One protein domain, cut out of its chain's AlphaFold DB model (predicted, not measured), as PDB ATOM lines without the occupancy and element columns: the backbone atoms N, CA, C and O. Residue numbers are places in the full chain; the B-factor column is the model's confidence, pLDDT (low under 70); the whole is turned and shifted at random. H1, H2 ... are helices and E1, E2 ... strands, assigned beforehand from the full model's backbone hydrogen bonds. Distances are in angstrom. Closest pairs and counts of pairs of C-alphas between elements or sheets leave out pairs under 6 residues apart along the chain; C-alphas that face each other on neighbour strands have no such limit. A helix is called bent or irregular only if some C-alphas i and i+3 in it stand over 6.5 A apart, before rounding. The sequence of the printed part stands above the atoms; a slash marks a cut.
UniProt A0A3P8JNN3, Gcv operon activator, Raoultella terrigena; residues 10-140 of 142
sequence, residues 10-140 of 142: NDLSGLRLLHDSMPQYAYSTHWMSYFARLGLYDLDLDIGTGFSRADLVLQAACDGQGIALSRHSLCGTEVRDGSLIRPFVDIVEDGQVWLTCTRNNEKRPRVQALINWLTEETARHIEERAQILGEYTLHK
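This is residues 10 to 140 of the 142 residues of the protein "Gcv operon activator" of Raoultella terrigena (UniProt A0A3P8JNN3). Picture a head of short helices and small sheets with one long arm: from the head, residues 93 to 108 run outward with no named element, and the long helix H4 runs back to it. In the head, H2 packs on the two-stranded sheet E1 E2, H3 sits beside H2, and the second small sheet, E3 E4, lies where the arm joins. The printed part has 131 residues, with four named helices and four named strands in the order E1 H1 E2 H2 H3 E3 H4 E4; each sheet, E1 = E2 and E3 = E4, is parallel. The class is mixed, helices and strands, with under half of the residues in named elements. The whole is loose, with a radius of gyration of the C-alphas of 17.6 A, and elongated, spanning 56 by 31 by 27 A.

Find C-alpha 17 at (-5.359, 10.596, 105.899); there E1 begins, residues 17 to 20, 10.0 A long. Next come H1, residues 31 to 37, 10.1 A, and E2, residues 48 to 51, 10.0 A. H2 takes residues 54 to 62, 12.6 A, and H3 residues 72 to 81, 13.7 A. H3 is irregular: C-alphas 74 and 77 are 7.8 A apart. After E3, residues 90 to 92, look for C-alpha 109 at (-4.313, -27.152, 75.032), from which H4 runs 35.8 A to residue 133. E4, residues 137 to 139, ends at C-alpha 139, (9.685, -4.284, 100.889).

Start at E1 and E2, parallel at 27 degrees, with N 19 and O 49 at 2.9 A, within hydrogen-bond range. With H1 between them they form a strand-helix-strand unit, two parallel neighbour strands joined through a helix, its crossover right-handed. Residues 17 to 18 of E1 also pair, parallel, with residues 67 to 68. The closest C-alphas of E1 and H2, those of Leu 18 and Val 57, are 6.0 A apart. H2 and H3 touch at a shallow tilt of 20 degrees, the same way, closest at the C-alphas of Leu 58 and Cys 75, 6.9 A. H4 touches H3 with residues 129 to 132 alone, at a steep tilt of 50 degrees, the same way; the C-alphas of Arg 80 and Ile 132 are closest, 5.9 A. E3, H4 and E4 form a second right-handed unit; E3 and E4 are parallel at 26 degrees, with N 91 and O 137 at 2.8 A. The closest C-alphas of H1 and E3, those of Tyr 34 and Val 92, are 6.8 A apart. H1 and H2 are apart. In H1, H2 and H4 every O i to N i+4 pair is within hydrogen-bond range; in H3, 4 of 6.

Look for the two C-alphas farthest apart, those of Gly 14 and Arg 108, at 56.6 A. The printed part has no cut. The link E3 to H4, 16 residues, is long. The mean pLDDT of the printed part is 90.5, and no printed residue is under 70.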
ATOM      1  N   ASN A  10       7.045  11.640 108.588       90.31
ATOM      2  CA  ASN A  10       6.594  12.503 109.684       90.31
ATOM      3  C   ASN A  10       5.724  13.667 109.189       90.31
ATOM      4  O   ASN A  10       4.866  14.141 109.932       90.31
ATOM      5  N   ASP A  11       5.887  14.096 107.933       90.81
ATOM      6  CA  ASP A  11       5.079  15.172 107.354       90.81
ATOM      7  C   ASP A  11       3.613  14.775 107.153       90.81
ATOM      8  O   ASP A  11       2.771  15.651 106.954       90.81
ATOM      9  N   LEU A  12       3.300  13.475 107.223       90.75
ATOM     10  CA  LEU A  12       1.927  12.974 107.222       90.75
ATOM     11  C   LEU A  12       1.188  13.287 108.524       90.75
ATOM     12  O   LEU A  12      -0.040  13.381 108.510       90.75
ATOM     13  N   SER A  13       1.909  13.468 109.634       87.44
ATOM     14  CA  SER A  13       1.294  13.754 110.927       87.44
ATOM     15  C   SER A  13       0.530  15.082 110.878       87.44
ATOM     16  O   SER A  13       1.028  16.114 110.415       87.44
ATOM     17  N   GLY A  14      -0.728  15.046 111.320       84.69
ATOM     18  CA  GLY A  14      -1.641  16.189 111.272       84.69
ATOM     19  C   GLY A  14      -2.218  16.505 109.884       84.69
ATOM     20  O   GLY A  14      -2.943  17.492 109.748       84.69
ATOM     21  N   LEU A  15      -1.932  15.699 108.855       91.06
ATOM     22  CA  LEU A  15      -2.639  15.758 107.574       91.06
ATOM     23  C   LEU A  15      -3.884  14.866 107.595       91.06
ATOM     24  O   LEU A  15      -4.033  13.974 108.424       91.06
ATOM     25  N   ARG A  16      -4.806  15.115 106.660       92.62
ATOM     26  CA  ARG A  16      -6.011  14.297 106.516       92.62
ATOM     27  C   ARG A  16      -5.675  13.018 105.759       92.62
ATOM     28  O   ARG A  16      -5.576  13.039 104.532       92.62
ATOM     29  N   LEU A  17      -5.519  11.918 106.491       94.88
ATOM     30  CA  LEU A  17      -5.359  10.596 105.899       94.88
ATOM     31  C   LEU A  17      -6.728  10.015 105.527       94.88
ATOM     32  O   LEU A  17      -7.741  10.238 106.196       94.88
ATOM     33  N   LEU A  18      -6.778   9.303 104.411       95.81
ATOM     34  CA  LEU A  18      -7.961   8.596 103.940       95.81
ATOM     35  C   LEU A  18      -7.761   7.114 104.244       95.81
ATOM     36  O   LEU A  18      -6.728   6.531 103.903       95.81
ATOM     37  N   HIS A  19      -8.736   6.533 104.932       94.44
ATOM     38  CA  HIS A  19      -8.648   5.193 105.500       94.44
ATOM     39  C   HIS A  19      -9.594   4.243 104.781       94.44
ATOM     40  O   HIS A  19     -10.743   4.594 104.514       94.44
ATOM     41  N   ASP A  20      -9.138   3.018 104.536       92.19
ATOM     42  CA  ASP A  20     -10.056   1.912 104.289       92.19
ATOM     43  C   ASP A  20     -10.600   1.451 105.649       92.19
ATOM     44  O   ASP A  20      -9.852   1.005 106.519       92.19
ATOM     45  N   SER A  21     -11.903   1.616 105.867       87.44
ATOM     46  CA  SER A  21     -12.554   1.308 107.142       87.44
ATOM     47  C   SER A  21     -12.810  -0.186 107.336       87.44
ATOM     48  O   SER A  21     -13.448  -0.568 108.316       87.44
ATOM     49  N   MET A  22     -12.385  -1.026 106.390       83.19
ATOM     50  CA  MET A  22     -12.554  -2.471 106.448       83.19
ATOM     51  C   MET A  22     -11.206  -3.208 106.317       83.19
ATOM     52  O   MET A  22     -11.036  -4.021 105.402       83.19
ATOM     53  N   PRO A  23     -10.253  -2.977 107.245       72.81
ATOM     54  CA  PRO A  23      -8.882  -3.498 107.177       72.81
ATOM     55  C   PRO A  23      -8.781  -5.035 107.215       72.81
ATOM     56  O   PRO A  23      -7.733  -5.612 106.939       72.81
ATOM     57  N   GLN A  24      -9.860  -5.725 107.584       75.38
ATOM     58  CA  GLN A  24      -9.945  -7.183 107.608       75.38
ATOM     59  C   GLN A  24     -10.227  -7.808 106.235       75.38
ATOM     60  O   GLN A  24     -10.085  -9.023 106.081       75.38
ATOM     61  N   TYR A  25     -10.673  -7.029 105.244       78.12
ATOM     62  CA  TYR A  25     -10.913  -7.571 103.911       78.12
ATOM     63  C   TYR A  25      -9.608  -7.735 103.146       78.12
ATOM     64  O   TYR A  25      -8.699  -6.905 103.228       78.12
ATOM     65  N   ALA A  26      -9.547  -8.813 102.362       71.69
ATOM     66  CA  ALA A  26      -8.441  -9.046 101.452       71.69
ATOM     67  C   ALA A  26      -8.221  -7.809 100.575       71.69
ATOM     68  O   ALA A  26      -9.164  -7.277  99.983       71.69
ATOM     69  N   TYR A  27      -6.961  -7.388 100.485       74.81
ATOM     70  CA  TYR A  27      -6.517  -6.244  99.697       74.81
ATOM     71  C   TYR A  27      -7.020  -4.859 100.151       74.81
ATOM     72  O   TYR A  27      -6.953  -3.906  99.365       74.81
ATOM     73  N   SER A  28      -7.526  -4.735 101.379       83.69
ATOM     74  CA  SER A  28      -7.724  -3.433 102.025       83.69
ATOM     75  C   SER A  28      -6.376  -2.813 102.410       83.69
ATOM     76  O   SER A  28      -5.386  -3.510 102.627       83.69
ATOM     77  N   THR A  29      -6.314  -1.485 102.463       88.06
ATOM     78  CA  THR A  29      -5.097  -0.756 102.847       88.06
ATOM     79  C   THR A  29      -5.196  -0.257 104.277       88.06
ATOM     80  O   THR A  29      -6.164   0.411 104.631       88.06
ATOM     81  N   HIS A  30      -4.163  -0.503 105.078       90.12
ATOM     82  CA  HIS A  30      -4.133  -0.086 106.475       90.12
ATOM     83  C   HIS A  30      -2.809   0.610 106.807       90.12
ATOM     84  O   HIS A  30      -1.744  -0.010 106.758       90.12
ATOM     85  N   TRP A  31      -2.883   1.900 107.144       92.00
ATOM     86  CA  TRP A  31      -1.723   2.770 107.366       92.00
ATOM     87  C   TRP A  31      -0.766   2.235 108.434       92.00
ATOM     88  O   TRP A  31       0.431   2.116 108.174       92.00
ATOM     89  N   MET A  32      -1.288   1.832 109.596       88.75
ATOM     90  CA  MET A  32      -0.458   1.292 110.677       88.75
ATOM     91  C   MET A  32       0.262   0.002 110.251       88.75
ATOM     92  O   MET A  32       1.442  -0.174 110.537       88.75
ATOM     93  N   SER A  33      -0.412  -0.886 109.510       88.38
ATOM     94  CA  SER A  33       0.214  -2.120 109.009       88.38
ATOM     95  C   SER A  33       1.264  -1.855 107.930       88.38
ATOM     96  O   SER A  33       2.271  -2.558 107.883       88.38
ATOM     97  N   TYR A  34       1.053  -0.849 107.077       91.50
ATOM     98  CA  TYR A  34       2.037  -0.420 106.083       91.50
ATOM     99  C   TYR A  34       3.313   0.095 106.759       91.50
ATOM    100  O   TYR A  34       4.399  -0.399 106.465       91.50
ATOM    101  N   PHE A  35       3.188   1.012 107.721       92.00
ATOM    102  CA  PHE A  35       4.347   1.598 108.398       92.00
ATOM    103  C   PHE A  35       5.073   0.632 109.330       92.00
ATOM    104  O   PHE A  35       6.304   0.635 109.358       92.00
ATOM    105  N   ALA A  36       4.352  -0.278 109.990       89.56
ATOM    106  CA  ALA A  36       4.972  -1.348 110.764       89.56
ATOM    107  C   ALA A  36       5.908  -2.218 109.903       89.56
ATOM    108  O   ALA A  36       6.985  -2.601 110.355       89.56
ATOM    109  N   ARG A  37       5.550  -2.483 108.636       89.00
ATOM    110  CA  ARG A  37       6.408  -3.224 107.690       89.00
ATOM    111  C   ARG A  37       7.648  -2.432 107.253       89.00
ATOM    112  O   ARG A  37       8.627  -3.045 106.844       89.00
ATOM    113  N   LEU A  38       7.630  -1.107 107.392       90.50
ATOM    114  CA  LEU A  38       8.796  -0.236 107.215       90.50
ATOM    115  C   LEU A  38       9.602  -0.046 108.515       90.50
ATOM    116  O   LEU A  38      10.586   0.688 108.525       90.50
ATOM    117  N   GLY A  39       9.196  -0.684 109.619       89.81
ATOM    118  CA  GLY A  39       9.825  -0.518 110.932       89.81
ATOM    119  C   GLY A  39       9.528   0.827 111.603       89.81
ATOM    120  O   GLY A  39      10.262   1.224 112.507       89.81
ATOM    121  N   LEU A  40       8.479   1.530 111.167       89.88
ATOM    122  CA  LEU A  40       8.068   2.833 111.689       89.88
ATOM    123  C   LEU A  40       6.821   2.678 112.565       89.88
ATOM    124  O   LEU A  40       5.777   2.233 112.090       89.88
ATOM    125  N   TYR A  41       6.935   3.060 113.838       86.62
ATOM    126  CA  TYR A  41       5.875   2.872 114.842       86.62
ATOM    127  C   TYR A  41       5.416   4.172 115.515       86.62
ATOM    128  O   TYR A  41       4.333   4.203 116.086       86.62
ATOM    129  N   ASP A  42       6.197   5.249 115.407       85.06
ATOM    130  CA  ASP A  42       5.974   6.501 116.146       85.06
ATOM    131  C   ASP A  42       5.234   7.572 115.316       85.06
ATOM    132  O   ASP A  42       5.400   8.772 115.537       85.06
ATOM    133  N   LEU A  43       4.434   7.152 114.330       84.50
ATOM    134  CA  LEU A  43       3.645   8.051 113.486       84.50
ATOM    135  C   LEU A  43       2.203   8.136 113.997       84.50
ATOM    136  O   LEU A  43       1.526   7.117 114.125       84.50
ATOM    137  N   ASP A  44       1.714   9.357 114.222       83.94
ATOM    138  CA  ASP A  44       0.292   9.606 114.485       83.94
ATOM    139  C   ASP A  44      -0.493   9.592 113.163       83.94
ATOM    140  O   ASP A  44      -0.382  10.514 112.348       83.94
ATOM    141  N   LEU A  45      -1.238   8.505 112.941       84.44
ATOM    142  CA  LEU A  45      -1.904   8.178 111.674       84.44
ATOM    143  C   LEU A  45      -3.426   8.028 111.812       84.44
ATOM    144  O   LEU A  45      -4.100   7.745 110.823       84.44
ATOM    145  N   ASP A  46      -3.988   8.214 113.005       77.94
ATOM    146  CA  ASP A  46      -5.406   7.917 113.267       77.94
ATOM    147  C   ASP A  46      -6.352   9.012 112.746       77.94
ATOM    148  O   ASP A  46      -7.556   8.802 112.583       77.94
ATOM    149  N   ILE A  47      -5.815  10.194 112.443       79.19
ATOM    150  CA  ILE A  47      -6.599  11.342 111.990       79.19
ATOM    151  C   ILE A  47      -6.997  11.154 110.527       79.19
ATOM    152  O   ILE A  47      -6.161  11.146 109.621       79.19
ATOM    153  N   GLY A  48      -8.301  11.057 110.262       86.38
ATOM    154  CA  GLY A  48      -8.747  10.882 108.891       86.38
ATOM    155  C   GLY A  48     -10.215  10.552 108.682       86.38
ATOM    156  O   GLY A  48     -11.022  10.517 109.607       86.38
ATOM    157  N   THR A  49     -10.565  10.325 107.418       91.62
ATOM    158  CA  THR A  49     -11.903   9.879 107.003       91.62
ATOM    159  C   THR A  49     -11.831   8.442 106.508       91.62
ATOM    160  O   THR A  49     -11.015   8.134 105.644       91.62
ATOM    161  N   GLY A  50     -12.688   7.578 107.052       92.31
ATOM    162  CA  GLY A  50     -12.810   6.185 106.634       92.31
ATOM    163  C   GLY A  50     -13.828   5.991 105.514       92.31
ATOM    164  O   GLY A  50     -14.905   6.586 105.535       92.31
ATOM    165  N   PHE A  51     -13.502   5.116 104.569       93.75
ATOM    166  CA  PHE A  51     -14.380   4.669 103.494       93.75
ATOM    167  C   PHE A  51     -14.423   3.147 103.474       93.75
ATOM    168  O   PHE A  51     -13.408   2.488 103.663       93.75
ATOM    169  N   SER A  52     -15.581   2.568 103.176       90.62
ATOM    170  CA  SER A  52     -15.767   1.112 103.226       90.62
ATOM    171  C   SER A  52     -15.187   0.350 102.029       90.62
ATOM    172  O   SER A  52     -15.377  -0.862 101.940       90.62
ATOM    173  N   ARG A  53     -14.595   1.052 101.054       89.81
ATOM    174  CA  ARG A  53     -14.047   0.479  99.820       89.81
ATOM    175  C   ARG A  53     -12.842   1.278  99.332       89.81
ATOM    176  O   ARG A  53     -12.889   2.507  99.303       89.81
ATOM    177  N   ALA A  54     -11.830   0.575  98.834       91.06
ATOM    178  CA  ALA A  54     -10.604   1.174  98.311       91.06
ATOM    179  C   ALA A  54     -10.817   2.154  97.137       91.06
ATOM    180  O   ALA A  54     -10.086   3.133  97.018       91.06
ATOM    181  N   ASP A  55     -11.810   1.938  96.271       92.81
ATOM    182  CA  ASP A  55     -12.092   2.861  95.160       92.81
ATOM    183  C   ASP A  55     -12.677   4.196  95.639       92.81
ATOM    184  O   ASP A  55     -12.379   5.235  95.059       92.81
ATOM    185  N   LEU A  56     -13.430   4.196  96.745       95.12
ATOM    186  CA  LEU A  56     -13.905   5.433  97.370       95.12
ATOM    187  C   LEU A  56     -12.761   6.202  98.037       95.12
ATOM    188  O   LEU A  56     -12.728   7.426  97.957       95.12
ATOM    189  N   VAL A  57     -11.808   5.487  98.649       95.94
ATOM    190  CA  VAL A  57     -10.571   6.086  99.176       95.94
ATOM    191  C   VAL A  57      -9.805   6.782  98.047       95.94
ATOM    192  O   VAL A  57      -9.409   7.938  98.194       95.94
ATOM    193  N   LEU A  58      -9.628   6.099  96.908       95.94
ATOM    194  CA  LEU A  58      -8.940   6.659  95.746       95.94
ATOM    195  C   LEU A  58      -9.669   7.882  95.185       95.94
ATOM    196  O   LEU A  58      -9.036   8.909  94.942       95.94
ATOM    197  N   GLN A  59     -10.989   7.794  95.014       96.62
ATOM    198  CA  GLN A  59     -11.760   8.905  94.469       96.62
ATOM    199  C   GLN A  59     -11.701  10.133  95.379       96.62
ATOM    200  O   GLN A  59     -11.483  11.242  94.903       96.62
ATOM    201  N   ALA A  60     -11.798   9.942  96.696       96.75
ATOM    202  CA  ALA A  60     -11.648  11.032  97.651       96.75
ATOM    203  C   ALA A  60     -10.255  11.689  97.579       96.75
ATOM    204  O   ALA A  60     -10.149  12.905  97.752       96.75
ATOM    205  N   ALA A  61      -9.196  10.922  97.297       96.75
ATOM    206  CA  ALA A  61      -7.861  11.478  97.069       96.75
ATOM    207  C   ALA A  61      -7.807  12.321  95.787       96.75
ATOM    208  O   ALA A  61      -7.284  13.435  95.817       96.75
ATOM    209  N   CYS A  62      -8.397  11.830  94.692       96.38
ATOM    210  CA  CYS A  62      -8.487  12.560  93.421       96.38
ATOM    211  C   CYS A  62      -9.287  13.862  93.565       96.38
ATOM    212  O   CYS A  62      -8.915  14.891  93.009       96.38
ATOM    213  N   ASP A  63     -10.332  13.843  94.393       96.25
ATOM    214  CA  ASP A  63     -11.145  15.015  94.729       96.25
ATOM    215  C   ASP A  63     -10.439  15.981  95.711       96.25
ATOM    216  O   ASP A  63     -11.028  16.967  96.159       96.25
ATOM    217  N   GLY A  64      -9.184  15.708  96.090       93.81
ATOM    218  CA  GLY A  64      -8.378  16.566  96.960       93.81
ATOM    219  C   GLY A  64      -8.775  16.525  98.438       93.81
ATOM    220  O   GLY A  64      -8.442  17.441  99.192       93.81
ATOM    221  N   GLN A  65      -9.489  15.487  98.883       95.31
ATOM    222  CA  GLN A  65      -9.984  15.402 100.259       95.31
ATOM    223  C   GLN A  65      -8.915  14.984 101.275       95.31
ATOM    224  O   GLN A  65      -9.145  15.131 102.476       95.31
ATOM    225  N   GLY A  66      -7.768  14.471 100.828       93.75
ATOM    226  CA  GLY A  66      -6.689  14.024 101.702       93.75
ATOM    227  C   GLY A  66      -5.662  13.147 100.992       93.75
ATOM    228  O   GLY A  66      -5.614  13.095  99.765       93.75
ATOM    229  N   ILE A  67      -4.847  12.455 101.785       95.19
ATOM    230  CA  ILE A  67      -3.807  11.534 101.316       95.19
ATOM    231  C   ILE A  67      -4.309  10.104 101.484       95.19
ATOM    232  O   ILE A  67      -4.719   9.714 102.575       95.19
ATOM    233  N   ALA A  68      -4.250   9.314 100.416       95.62
ATOM    234  CA  ALA A  68      -4.627   7.907 100.435       95.62
ATOM    235  C   ALA A  68      -3.402   6.992 100.423       95.62
ATOM    236  O   ALA A  68      -2.463   7.200  99.654       95.62
ATOM    237  N   LEU A  69      -3.473   5.921 101.209       94.44
ATOM    238  CA  LEU A  69      -2.701   4.715 100.955       94.44
ATOM    239  C   LEU A  69      -3.508   3.883  99.961       94.44
ATOM    240  O   LEU A  69      -4.680   3.606 100.195       94.44
ATOM    241  N   SER A  70      -2.909   3.514  98.832       93.38
ATOM    242  CA  SER A  70      -3.608   2.781  97.776       93.38
ATOM    243  C   SER A  70      -2.718   1.716  97.156       93.38
ATOM    244  O   SER A  70      -1.490   1.762  97.233       93.38
ATOM    245  N   ARG A  71      -3.358   0.740  96.514       91.06
ATOM    246  CA  ARG A  71      -2.675  -0.270  95.711       91.06
ATOM    247  C   ARG A  71      -2.367   0.314  94.346       91.06
ATOM    248  O   ARG A  71      -3.232   0.912  93.713       91.06
ATOM    249  N   HIS A  72      -1.175   0.019  93.842       89.19
ATOM    250  CA  HIS A  72      -0.771   0.451  92.506       89.19
ATOM    251  C   HIS A  72      -1.769   0.029  91.413       89.19
ATOM    252  O   HIS A  72      -2.036   0.786  90.486       89.19
ATOM    253  N   SER A  73      -2.341  -1.176  91.510       87.69
ATOM    254  CA  SER A  73      -3.335  -1.660  90.543       87.69
ATOM    255  C   SER A  73      -4.608  -0.813  90.488       87.69
ATOM    256  O   SER A  73      -5.350  -0.922  89.518       87.69
ATOM    257  N   LEU A  74      -4.869   0.001  91.514       91.25
ATOM    258  CA  LEU A  74      -6.045   0.854  91.602       91.25
ATOM    259  C   LEU A  74      -5.742   2.303  91.205       91.25
ATOM    260  O   LEU A  74      -6.586   2.903  90.565       91.25
ATOM    261  N   CYS A  75      -4.565   2.842  91.552       93.69
ATOM    262  CA  CYS A  75      -4.206   4.249  91.308       93.69
ATOM    263  C   CYS A  75      -3.275   4.493  90.107       93.69
ATOM    264  O   CYS A  75      -2.821   5.615  89.889       93.69
ATOM    265  N   GLY A  76      -2.908   3.446  89.360       93.12
ATOM    266  CA  GLY A  76      -1.891   3.549  88.313       93.12
ATOM    267  C   GLY A  76      -2.250   4.530  87.190       93.12
ATOM    268  O   GLY A  76      -1.356   5.161  86.633       93.12
ATOM    269  N   THR A  77      -3.535   4.683  86.862       93.44
ATOM    270  CA  THR A  77      -3.988   5.622  85.823       93.44
ATOM    271  C   THR A  77      -3.836   7.064  86.290       93.44
ATOM    272  O   THR A  77      -3.236   7.868  85.586       93.44
ATOM    273  N   GLU A  78      -4.289   7.349  87.504       95.44
ATOM    274  CA  GLU A  78      -4.311   8.673  88.119       95.44
ATOM    275  C   GLU A  78      -2.891   9.163  88.439       95.44
ATOM    276  O   GLU A  78      -2.596  10.352  88.366       95.44
ATOM    277  N   VAL A  79      -1.972   8.248  88.767       93.81
ATOM    278  CA  VAL A  79      -0.545   8.582  88.899       93.81
ATOM    279  C   VAL A  79       0.072   8.880  87.530       93.81
ATOM    280  O   VAL A  79       0.885   9.793  87.405       93.81
ATOM    281  N   ARG A  80      -0.308   8.128  86.489       92.25
ATOM    282  CA  ARG A  80       0.227   8.300  85.131       92.25
ATOM    283  C   ARG A  80      -0.232   9.607  84.484       92.25
ATOM    284  O   ARG A  80       0.559  10.240  83.791       92.25
ATOM    285  N   ASP A  81      -1.495   9.987  84.662       93.31
ATOM    286  CA  ASP A  81      -2.061  11.211  84.082       93.31
ATOM    287  C   ASP A  81      -1.797  12.474  84.923       93.31
ATOM    288  O   ASP A  81      -2.021  13.589  84.452       93.31
ATOM    289  N   GLY A  82      -1.252  12.303  86.133       91.81
ATOM    290  CA  GLY A  82      -0.883  13.386  87.040       91.81
ATOM    291  C   GLY A  82      -2.029  13.901  87.913       91.81
ATOM    292  O   GLY A  82      -1.835  14.888  88.624       91.81
ATOM    293  N   SER A  83      -3.196  13.250  87.900       93.12
ATOM    294  CA  SER A  83      -4.301  13.533  88.831       93.12
ATOM    295  C   SER A  83      -3.920  13.220  90.277       93.12
ATOM    296  O   SER A  83      -4.380  13.881  91.207       93.12
ATOM    297  N   LEU A  84      -3.037  12.239  90.470       94.88
ATOM    298  CA  LEU A  84      -2.396  11.931  91.738       94.88
ATOM    299  C   LEU A  84      -0.881  12.006  91.608       94.88
ATOM    300  O   LEU A  84      -0.290  11.656  90.591       94.88
ATOM    301  N   ILE A  85      -0.244  12.403  92.704       93.19
ATOM    302  CA  ILE A  85       1.203  12.314  92.865       93.19
ATOM    303  C   ILE A  85       1.521  11.248  93.907       93.19
ATOM    304  O   ILE A  85       0.792  11.079  94.885       93.19
ATOM    305  N   ARG A  86       2.635  10.541  93.715       92.88
ATOM    306  CA  ARG A  86       3.158   9.573  94.678       92.88
ATOM    307  C   ARG A  86       4.300  10.227  95.467       92.88
ATOM    308  O   ARG A  86       5.387  10.360  94.912       92.88
ATOM    309  N   PRO A  87       4.080  10.657  96.724       92.06
ATOM    310  CA  PRO A  87       5.082  11.420  97.470       92.06
ATOM    311  C   PRO A  87       6.259  10.578  97.983       92.06
ATOM    312  O   PRO A  87       7.322  11.131  98.232       92.06
ATOM    313  N   PHE A  88       6.089   9.259  98.132       92.75
ATOM    314  CA  PHE A  88       7.101   8.375  98.716       92.75
ATOM    315  C   PHE A  88       7.444   7.196  97.808       92.75
ATOM    316  O   PHE A  88       6.590   6.679  97.080       92.75
ATOM    317  N   VAL A  89       8.705   6.762  97.876       92.69
ATOM    318  CA  VAL A  89       9.259   5.722  96.999       92.69
ATOM    319  C   VAL A  89       8.962   4.297  97.474       92.69
ATOM    320  O   VAL A  89       8.974   3.384  96.646       92.69
ATOM    321  N   ASP A  90       8.668   4.094  98.761       93.56
ATOM    322  CA  ASP A  90       8.517   2.756  99.335       93.56
ATOM    323  C   ASP A  90       7.199   2.079  98.948       93.56
ATOM    324  O   ASP A  90       6.103   2.642  99.013       93.56
ATOM    325  N   ILE A  91       7.318   0.805  98.598       91.94
ATOM    326  CA  ILE A  91       6.219  -0.084  98.252       91.94
ATOM    327  C   ILE A  91       6.322  -1.306  99.140       91.94
ATOM    328  O   ILE A  91       7.374  -1.927  99.251       91.94
ATOM    329  N   VAL A  92       5.195  -1.683  99.719       90.12
ATOM    330  CA  VAL A  92       5.071  -2.895 100.513       90.12
ATOM    331  C   VAL A  92       4.283  -3.918  99.704       90.12
ATOM    332  O   VAL A  92       3.190  -3.621  99.221       90.12
ATOM    333  N   GLU A  93       4.828  -5.124  99.557       84.62
ATOM    334  CA  GLU A  93       4.100  -6.234  98.948       84.62
ATOM    335  C   GLU A  93       2.989  -6.713  99.894       84.62
ATOM    336  O   GLU A  93       3.221  -6.939 101.084       84.62
ATOM    337  N   ASP A  94       1.766  -6.840  99.378       76.62
ATOM    338  CA  ASP A  94       0.614  -7.278 100.162       76.62
ATOM    339  C   ASP A  94      -0.107  -8.437  99.471       76.62
ATOM    340  O   ASP A  94      -0.909  -8.258  98.552       76.62
ATOM    341  N   GLY A  95       0.221  -9.646  99.926       77.00
ATOM    342  CA  GLY A  95      -0.361 -10.890  99.441       77.00
ATOM    343  C   GLY A  95       0.258 -11.421  98.146       77.00
ATOM    344  O   GLY A  95       1.131 -10.815  97.532       77.00
ATOM    345  N   GLN A  96      -0.202 -12.608  97.750       81.38
ATOM    346  CA  GLN A  96       0.203 -13.292  96.522       81.38
ATOM    347  C   GLN A  96      -1.024 -13.918  95.862       81.38
ATOM    348  O   GLN A  96      -1.928 -14.408  96.544       81.38
ATOM    349  N   VAL A  97      -1.047 -13.922  94.530       84.25
ATOM    350  CA  VAL A  97      -2.108 -14.547  93.731       84.25
ATOM    351  C   VAL A  97      -1.529 -15.759  93.017       84.25
ATOM    352  O   VAL A  97      -0.463 -15.679  92.411       84.25
ATOM    353  N   TRP A  98      -2.251 -16.877  93.066       88.69
ATOM    354  CA  TRP A  98      -1.824 -18.141  92.475       88.69
ATOM    355  C   TRP A  98      -2.775 -18.563  91.358       88.69
ATOM    356  O   TRP A  98      -3.985 -18.665  91.565       88.69
ATOM    357  N   LEU A  99      -2.222 -18.870  90.183       90.44
ATOM    358  CA  LEU A  99      -2.961 -19.544  89.121       90.44
ATOM    359  C   LEU A  99      -2.995 -21.045  89.419       90.44
ATOM    360  O   LEU A  99      -1.954 -21.696  89.472       90.44
ATOM    361  N   THR A 100      -4.190 -21.599  89.616       92.19
ATOM    362  CA  THR A 100      -4.357 -23.008  89.993       92.19
ATOM    363  C   THR A 100      -5.191 -23.769  88.970       92.19
ATOM    364  O   THR A 100      -6.147 -23.254  88.390       92.19
ATOM    365  N   CYS A 101      -4.824 -25.027  88.732       91.62
ATOM    366  CA  CYS A 101      -5.620 -25.965  87.952       91.62
ATOM    367  C   CYS A 101      -5.445 -27.383  88.505       91.62
ATOM    368  O   CYS A 101      -4.480 -27.684  89.209       91.62
ATOM    369  N   THR A 102      -6.387 -28.280  88.205       93.69
ATOM    370  CA  THR A 102      -6.213 -29.689  88.567       93.69
ATOM    371  C   THR A 102      -5.106 -30.311  87.716       93.69
ATOM    372  O   THR A 102      -4.998 -30.040  86.520       93.69
ATOM    373  N   ARG A 103      -4.315 -31.209  88.311       89.38
ATOM    374  CA  ARG A 103      -3.144 -31.822  87.656       89.38
ATOM    375  C   ARG A 103      -3.461 -32.479  86.308       89.38
ATOM    376  O   ARG A 103      -2.681 -32.399  85.368       89.38
ATOM    377  N   ASN A 104      -4.644 -33.081  86.187       94.00
ATOM    378  CA  ASN A 104      -5.090 -33.735  84.952       94.00
ATOM    379  C   ASN A 104      -5.480 -32.745  83.839       94.00
ATOM    380  O   ASN A 104      -5.620 -33.140  82.680       94.00
ATOM    381  N   ASN A 105      -5.689 -31.473  84.178       94.12
ATOM    382  CA  ASN A 105      -6.095 -30.433  83.242       94.12
ATOM    383  C   ASN A 105      -4.925 -29.577  82.760       94.12
ATOM    384  O   ASN A 105      -5.053 -28.976  81.698       94.12
ATOM    385  N   GLU A 106      -3.805 -29.562  83.486       92.00
ATOM    386  CA  GLU A 106      -2.631 -28.734  83.195       92.00
ATOM    387  C   GLU A 106      -2.200 -28.844  81.729       92.00
ATOM    388  O   GLU A 106      -2.081 -27.836  81.046       92.00
ATOM    389  N   LYS A 107      -2.073 -30.065  81.193       93.50
ATOM    390  CA  LYS A 107      -1.603 -30.306  79.815       93.50
ATOM    391  C   LYS A 107      -2.655 -30.080  78.723       93.50
ATOM    392  O   LYS A 107      -2.369 -30.295  77.547       93.50
ATOM    393  N   ARG A 108      -3.894 -29.704  79.064       96.88
ATOM    394  CA  ARG A 108      -4.940 -29.488  78.052       96.88
ATOM    395  C   ARG A 108      -4.596 -28.246  77.224       96.88
ATOM    396  O   ARG A 108      -4.359 -27.200  77.826       96.88
ATOM    397  N   PRO A 109      -4.690 -28.287  75.879       97.12
ATOM    398  CA  PRO A 109      -4.313 -27.152  75.032       97.12
ATOM    399  C   PRO A 109      -4.977 -25.825  75.427       97.12
ATOM    400  O   PRO A 109      -4.315 -24.801  75.508       97.12
ATOM    401  N   ARG A 110      -6.273 -25.854  75.773       96.44
ATOM    402  CA  ARG A 110      -7.015 -24.662  76.222       96.44
ATOM    403  C   ARG A 110      -6.520 -24.080  77.555       96.44
ATOM    404  O   ARG A 110      -6.616 -22.880  77.764       96.44
ATOM    405  N   VAL A 111      -6.031 -24.932  78.460       96.44
ATOM    406  CA  VAL A 111      -5.515 -24.517  79.773       96.44
ATOM    407  C   VAL A 111      -4.129 -23.912  79.597       96.44
ATOM    408  O   VAL A 111      -3.885 -22.826  80.100       96.44
ATOM    409  N   GLN A 112      -3.270 -24.559  78.807       96.19
ATOM    410  CA  GLN A 112      -1.962 -24.015  78.437       96.19
ATOM    411  C   GLN A 112      -2.084 -22.664  77.726       96.19
ATOM    412  O   GLN A 112      -1.371 -21.732  78.075       96.19
ATOM    413  N   ALA A 113      -3.041 -22.515  76.804       96.88
ATOM    414  CA  ALA A 113      -3.301 -21.235  76.146       96.88
ATOM    415  C   ALA A 113      -3.647 -20.120  77.151       96.88
ATOM    416  O   ALA A 113      -3.112 -19.022  77.046       96.88
ATOM    417  N   LEU A 114      -4.491 -20.412  78.149       96.38
ATOM    418  CA  LEU A 114      -4.840 -19.446  79.193       96.38
ATOM    419  C   LEU A 114      -3.656 -19.131  80.117       96.38
ATOM    420  O   LEU A 114      -3.449 -17.968  80.443       96.38
ATOM    421  N   ILE A 115      -2.887 -20.144  80.536       95.31
ATOM    422  CA  ILE A 115      -1.687 -19.960  81.370       95.31
ATOM    423  C   ILE A 115      -0.683 -19.059  80.649       95.31
ATOM    424  O   ILE A 115      -0.186 -18.104  81.245       95.31
ATOM    425  N   ASN A 116      -0.420 -19.331  79.370       96.00
ATOM    426  CA  ASN A 116       0.508 -18.546  78.562       96.00
ATOM    427  C   ASN A 116       0.022 -17.104  78.429       96.00
ATOM    428  O   ASN A 116       0.764 -16.183  78.755       96.00
ATOM    429  N   TRP A 117      -1.246 -16.912  78.058       97.31
ATOM    430  CA  TRP A 117      -1.829 -15.578  77.941       97.31
ATOM    431  C   TRP A 117      -1.771 -14.804  79.266       97.31
ATOM    432  O   TRP A 117      -1.289 -13.678  79.285       97.31
ATOM    433  N   LEU A 118      -2.168 -15.406  80.394       96.56
ATOM    434  CA  LEU A 118      -2.084 -14.757  81.711       96.56
ATOM    435  C   LEU A 118      -0.644 -14.407  82.098       96.56
ATOM    436  O   LEU A 118      -0.415 -13.364  82.708       96.56
ATOM    437  N   THR A 119       0.320 -15.262  81.756       94.50
ATOM    438  CA  THR A 119       1.743 -15.008  82.021       94.50
ATOM    439  C   THR A 119       2.241 -13.820  81.199       94.50
ATOM    440  O   THR A 119       2.908 -12.943  81.743       94.50
ATOM    441  N   GLU A 120       1.864 -13.744  79.922       97.06
ATOM    442  CA  GLU A 120       2.187 -12.618  79.040       97.06
ATOM    443  C   GLU A 120       1.531 -11.311  79.505       97.06
ATOM    444  O   GLU A 120       2.205 -10.285  79.575       97.06
ATOM    445  N   GLU A 121       0.244 -11.334  79.869       95.81
ATOM    446  CA  GLU A 121      -0.447 -10.159  80.423       95.81
ATOM    447  C   GLU A 121       0.185  -9.707  81.739       95.81
ATOM    448  O   GLU A 121       0.365  -8.514  81.968       95.81
ATOM    449  N   THR A 122       0.560 -10.650  82.606       93.38
ATOM    450  CA  THR A 122       1.209 -10.327  83.881       93.38
ATOM    451  C   THR A 122       2.570  -9.682  83.646       93.38
ATOM    452  O   THR A 122       2.881  -8.688  84.297       93.38
ATOM    453  N   ALA A 123       3.362 -10.199  82.701       94.38
ATOM    454  CA  ALA A 123       4.643  -9.608  82.330       94.38
ATOM    455  C   ALA A 123       4.470  -8.179  81.791       94.38
ATOM    456  O   ALA A 123       5.108  -7.261  82.307       94.38
ATOM    457  N   ARG A 124       3.536  -7.970  80.849       94.25
ATOM    458  CA  ARG A 124       3.184  -6.628  80.347       94.25
ATOM    459  C   ARG A 124       2.785  -5.691  81.475       94.25
ATOM    460  O   ARG A 124       3.292  -4.579  81.570       94.25
ATOM    461  N   HIS A 125       1.910  -6.151  82.362       90.75
ATOM    462  CA  HIS A 125       1.437  -5.321  83.454       90.75
ATOM    463  C   HIS A 125       2.567  -4.992  84.438       90.75
ATOM    464  O   HIS A 125       2.661  -3.863  84.892       90.75
ATOM    465  N   ILE A 126       3.475  -5.922  84.749       90.00
ATOM    466  CA  ILE A 126       4.649  -5.636  85.592       90.00
ATOM    467  C   ILE A 126       5.532  -4.548  84.964       90.00
ATOM    468  O   ILE A 126       5.963  -3.643  85.679       90.00
ATOM    469  N   GLU A 127       5.762  -4.596  83.651       91.81
ATOM    470  CA  GLU A 127       6.525  -3.567  82.936       91.81
ATOM    471  C   GLU A 127       5.837  -2.198  82.991       91.81
ATOM    472  O   GLU A 127       6.468  -1.207  83.361       91.81
ATOM    473  N   GLU A 128       4.532  -2.133  82.709       89.69
ATOM    474  CA  GLU A 128       3.742  -0.898  82.822       89.69
ATOM    475  C   GLU A 128       3.798  -0.319  84.240       89.69
ATOM    476  O   GLU A 128       3.969   0.886  84.427       89.69
ATOM    477  N   ARG A 129       3.678  -1.178  85.257       89.00
ATOM    478  CA  ARG A 129       3.769  -0.773  86.663       89.00
ATOM    479  C   ARG A 129       5.144  -0.195  86.982       89.00
ATOM    480  O   ARG A 129       5.219   0.832  87.644       89.00
ATOM    481  N   ALA A 130       6.223  -0.820  86.511       89.44
ATOM    482  CA  ALA A 130       7.577  -0.316  86.728       89.44
ATOM    483  C   ALA A 130       7.777   1.078  86.106       89.44
ATOM    484  O   ALA A 130       8.413   1.934  86.718       89.44
ATOM    485  N   GLN A 131       7.182   1.335  84.938       89.12
ATOM    486  CA  GLN A 131       7.221   2.651  84.292       89.12
ATOM    487  C   GLN A 131       6.463   3.721  85.090       89.12
ATOM    488  O   GLN A 131       6.974   4.824  85.253       89.12
ATOM    489  N   ILE A 132       5.268   3.399  85.602       88.12
ATOM    490  CA  ILE A 132       4.457   4.331  86.408       88.12
ATOM    491  C   ILE A 132       5.130   4.630  87.749       88.12
ATOM    492  O   ILE A 132       5.117   5.765  88.218       88.12
ATOM    493  N   LEU A 133       5.711   3.608  88.377       87.88
ATOM    494  CA  LEU A 133       6.372   3.760  89.665       87.88
ATOM    495  C   LEU A 133       7.661   4.576  89.552       87.88
ATOM    496  O   LEU A 133       7.965   5.323  90.478       87.88
ATOM    497  N   GLY A 134       8.402   4.480  88.448       87.38
ATOM    498  CA  GLY A 134       9.713   5.114  88.351       87.38
ATOM    499  C   GLY A 134      10.660   4.557  89.418       87.38
ATOM    500  O   GLY A 134      10.825   3.344  89.528       87.38
ATOM    501  N   GLU A 135      11.276   5.425  90.221       88.38
ATOM    502  CA  GLU A 135      12.129   5.010  91.342       88.38
ATOM    503  C   GLU A 135      11.293   4.479  92.518       88.38
ATOM    504  O   GLU A 135      10.457   5.194  93.070       88.38
ATOM    505  N   TYR A 136      11.506   3.228  92.931       89.75
ATOM    506  CA  TYR A 136      10.816   2.646  94.082       89.75
ATOM    507  C   TYR A 136      11.703   1.697  94.889       89.75
ATOM    508  O   TYR A 136      12.612   1.063  94.351       89.75
ATOM    509  N   THR A 137      11.365   1.540  96.167       90.94
ATOM    510  CA  THR A 137      11.964   0.548  97.069       90.94
ATOM    511  C   THR A 137      10.906  -0.489  97.422       90.94
ATOM    512  O   THR A 137       9.871  -0.142  97.985       90.94
ATOM    513  N   LEU A 138      11.133  -1.759  97.077       87.25
ATOM    514  CA  LEU A 138      10.192  -2.842  97.378       87.25
ATOM    515  C   LEU A 138      10.560  -3.555  98.683       87.25
ATOM    516  O   LEU A 138      11.623  -4.167  98.787       87.25
ATOM    517  N   HIS A 139       9.620  -3.563  99.623       87.25
ATOM    518  CA  HIS A 139       9.685  -4.284 100.889       87.25
ATOM    519  C   HIS A 139       8.819  -5.541 100.791       87.25
ATOM    520  O   HIS A 139       7.591  -5.462 100.677       87.25
ATOM    521  N   LYS A 140       9.470  -6.708 100.781       78.19
ATOM    522  CA  LYS A 140       8.796  -8.012 100.706       78.19
ATOM    523  C   LYS A 140       8.264  -8.435 102.072       78.19
ATOM    524  O   LYS A 140       8.827  -8.068 103.102       78.19
TER     525      LYS A 140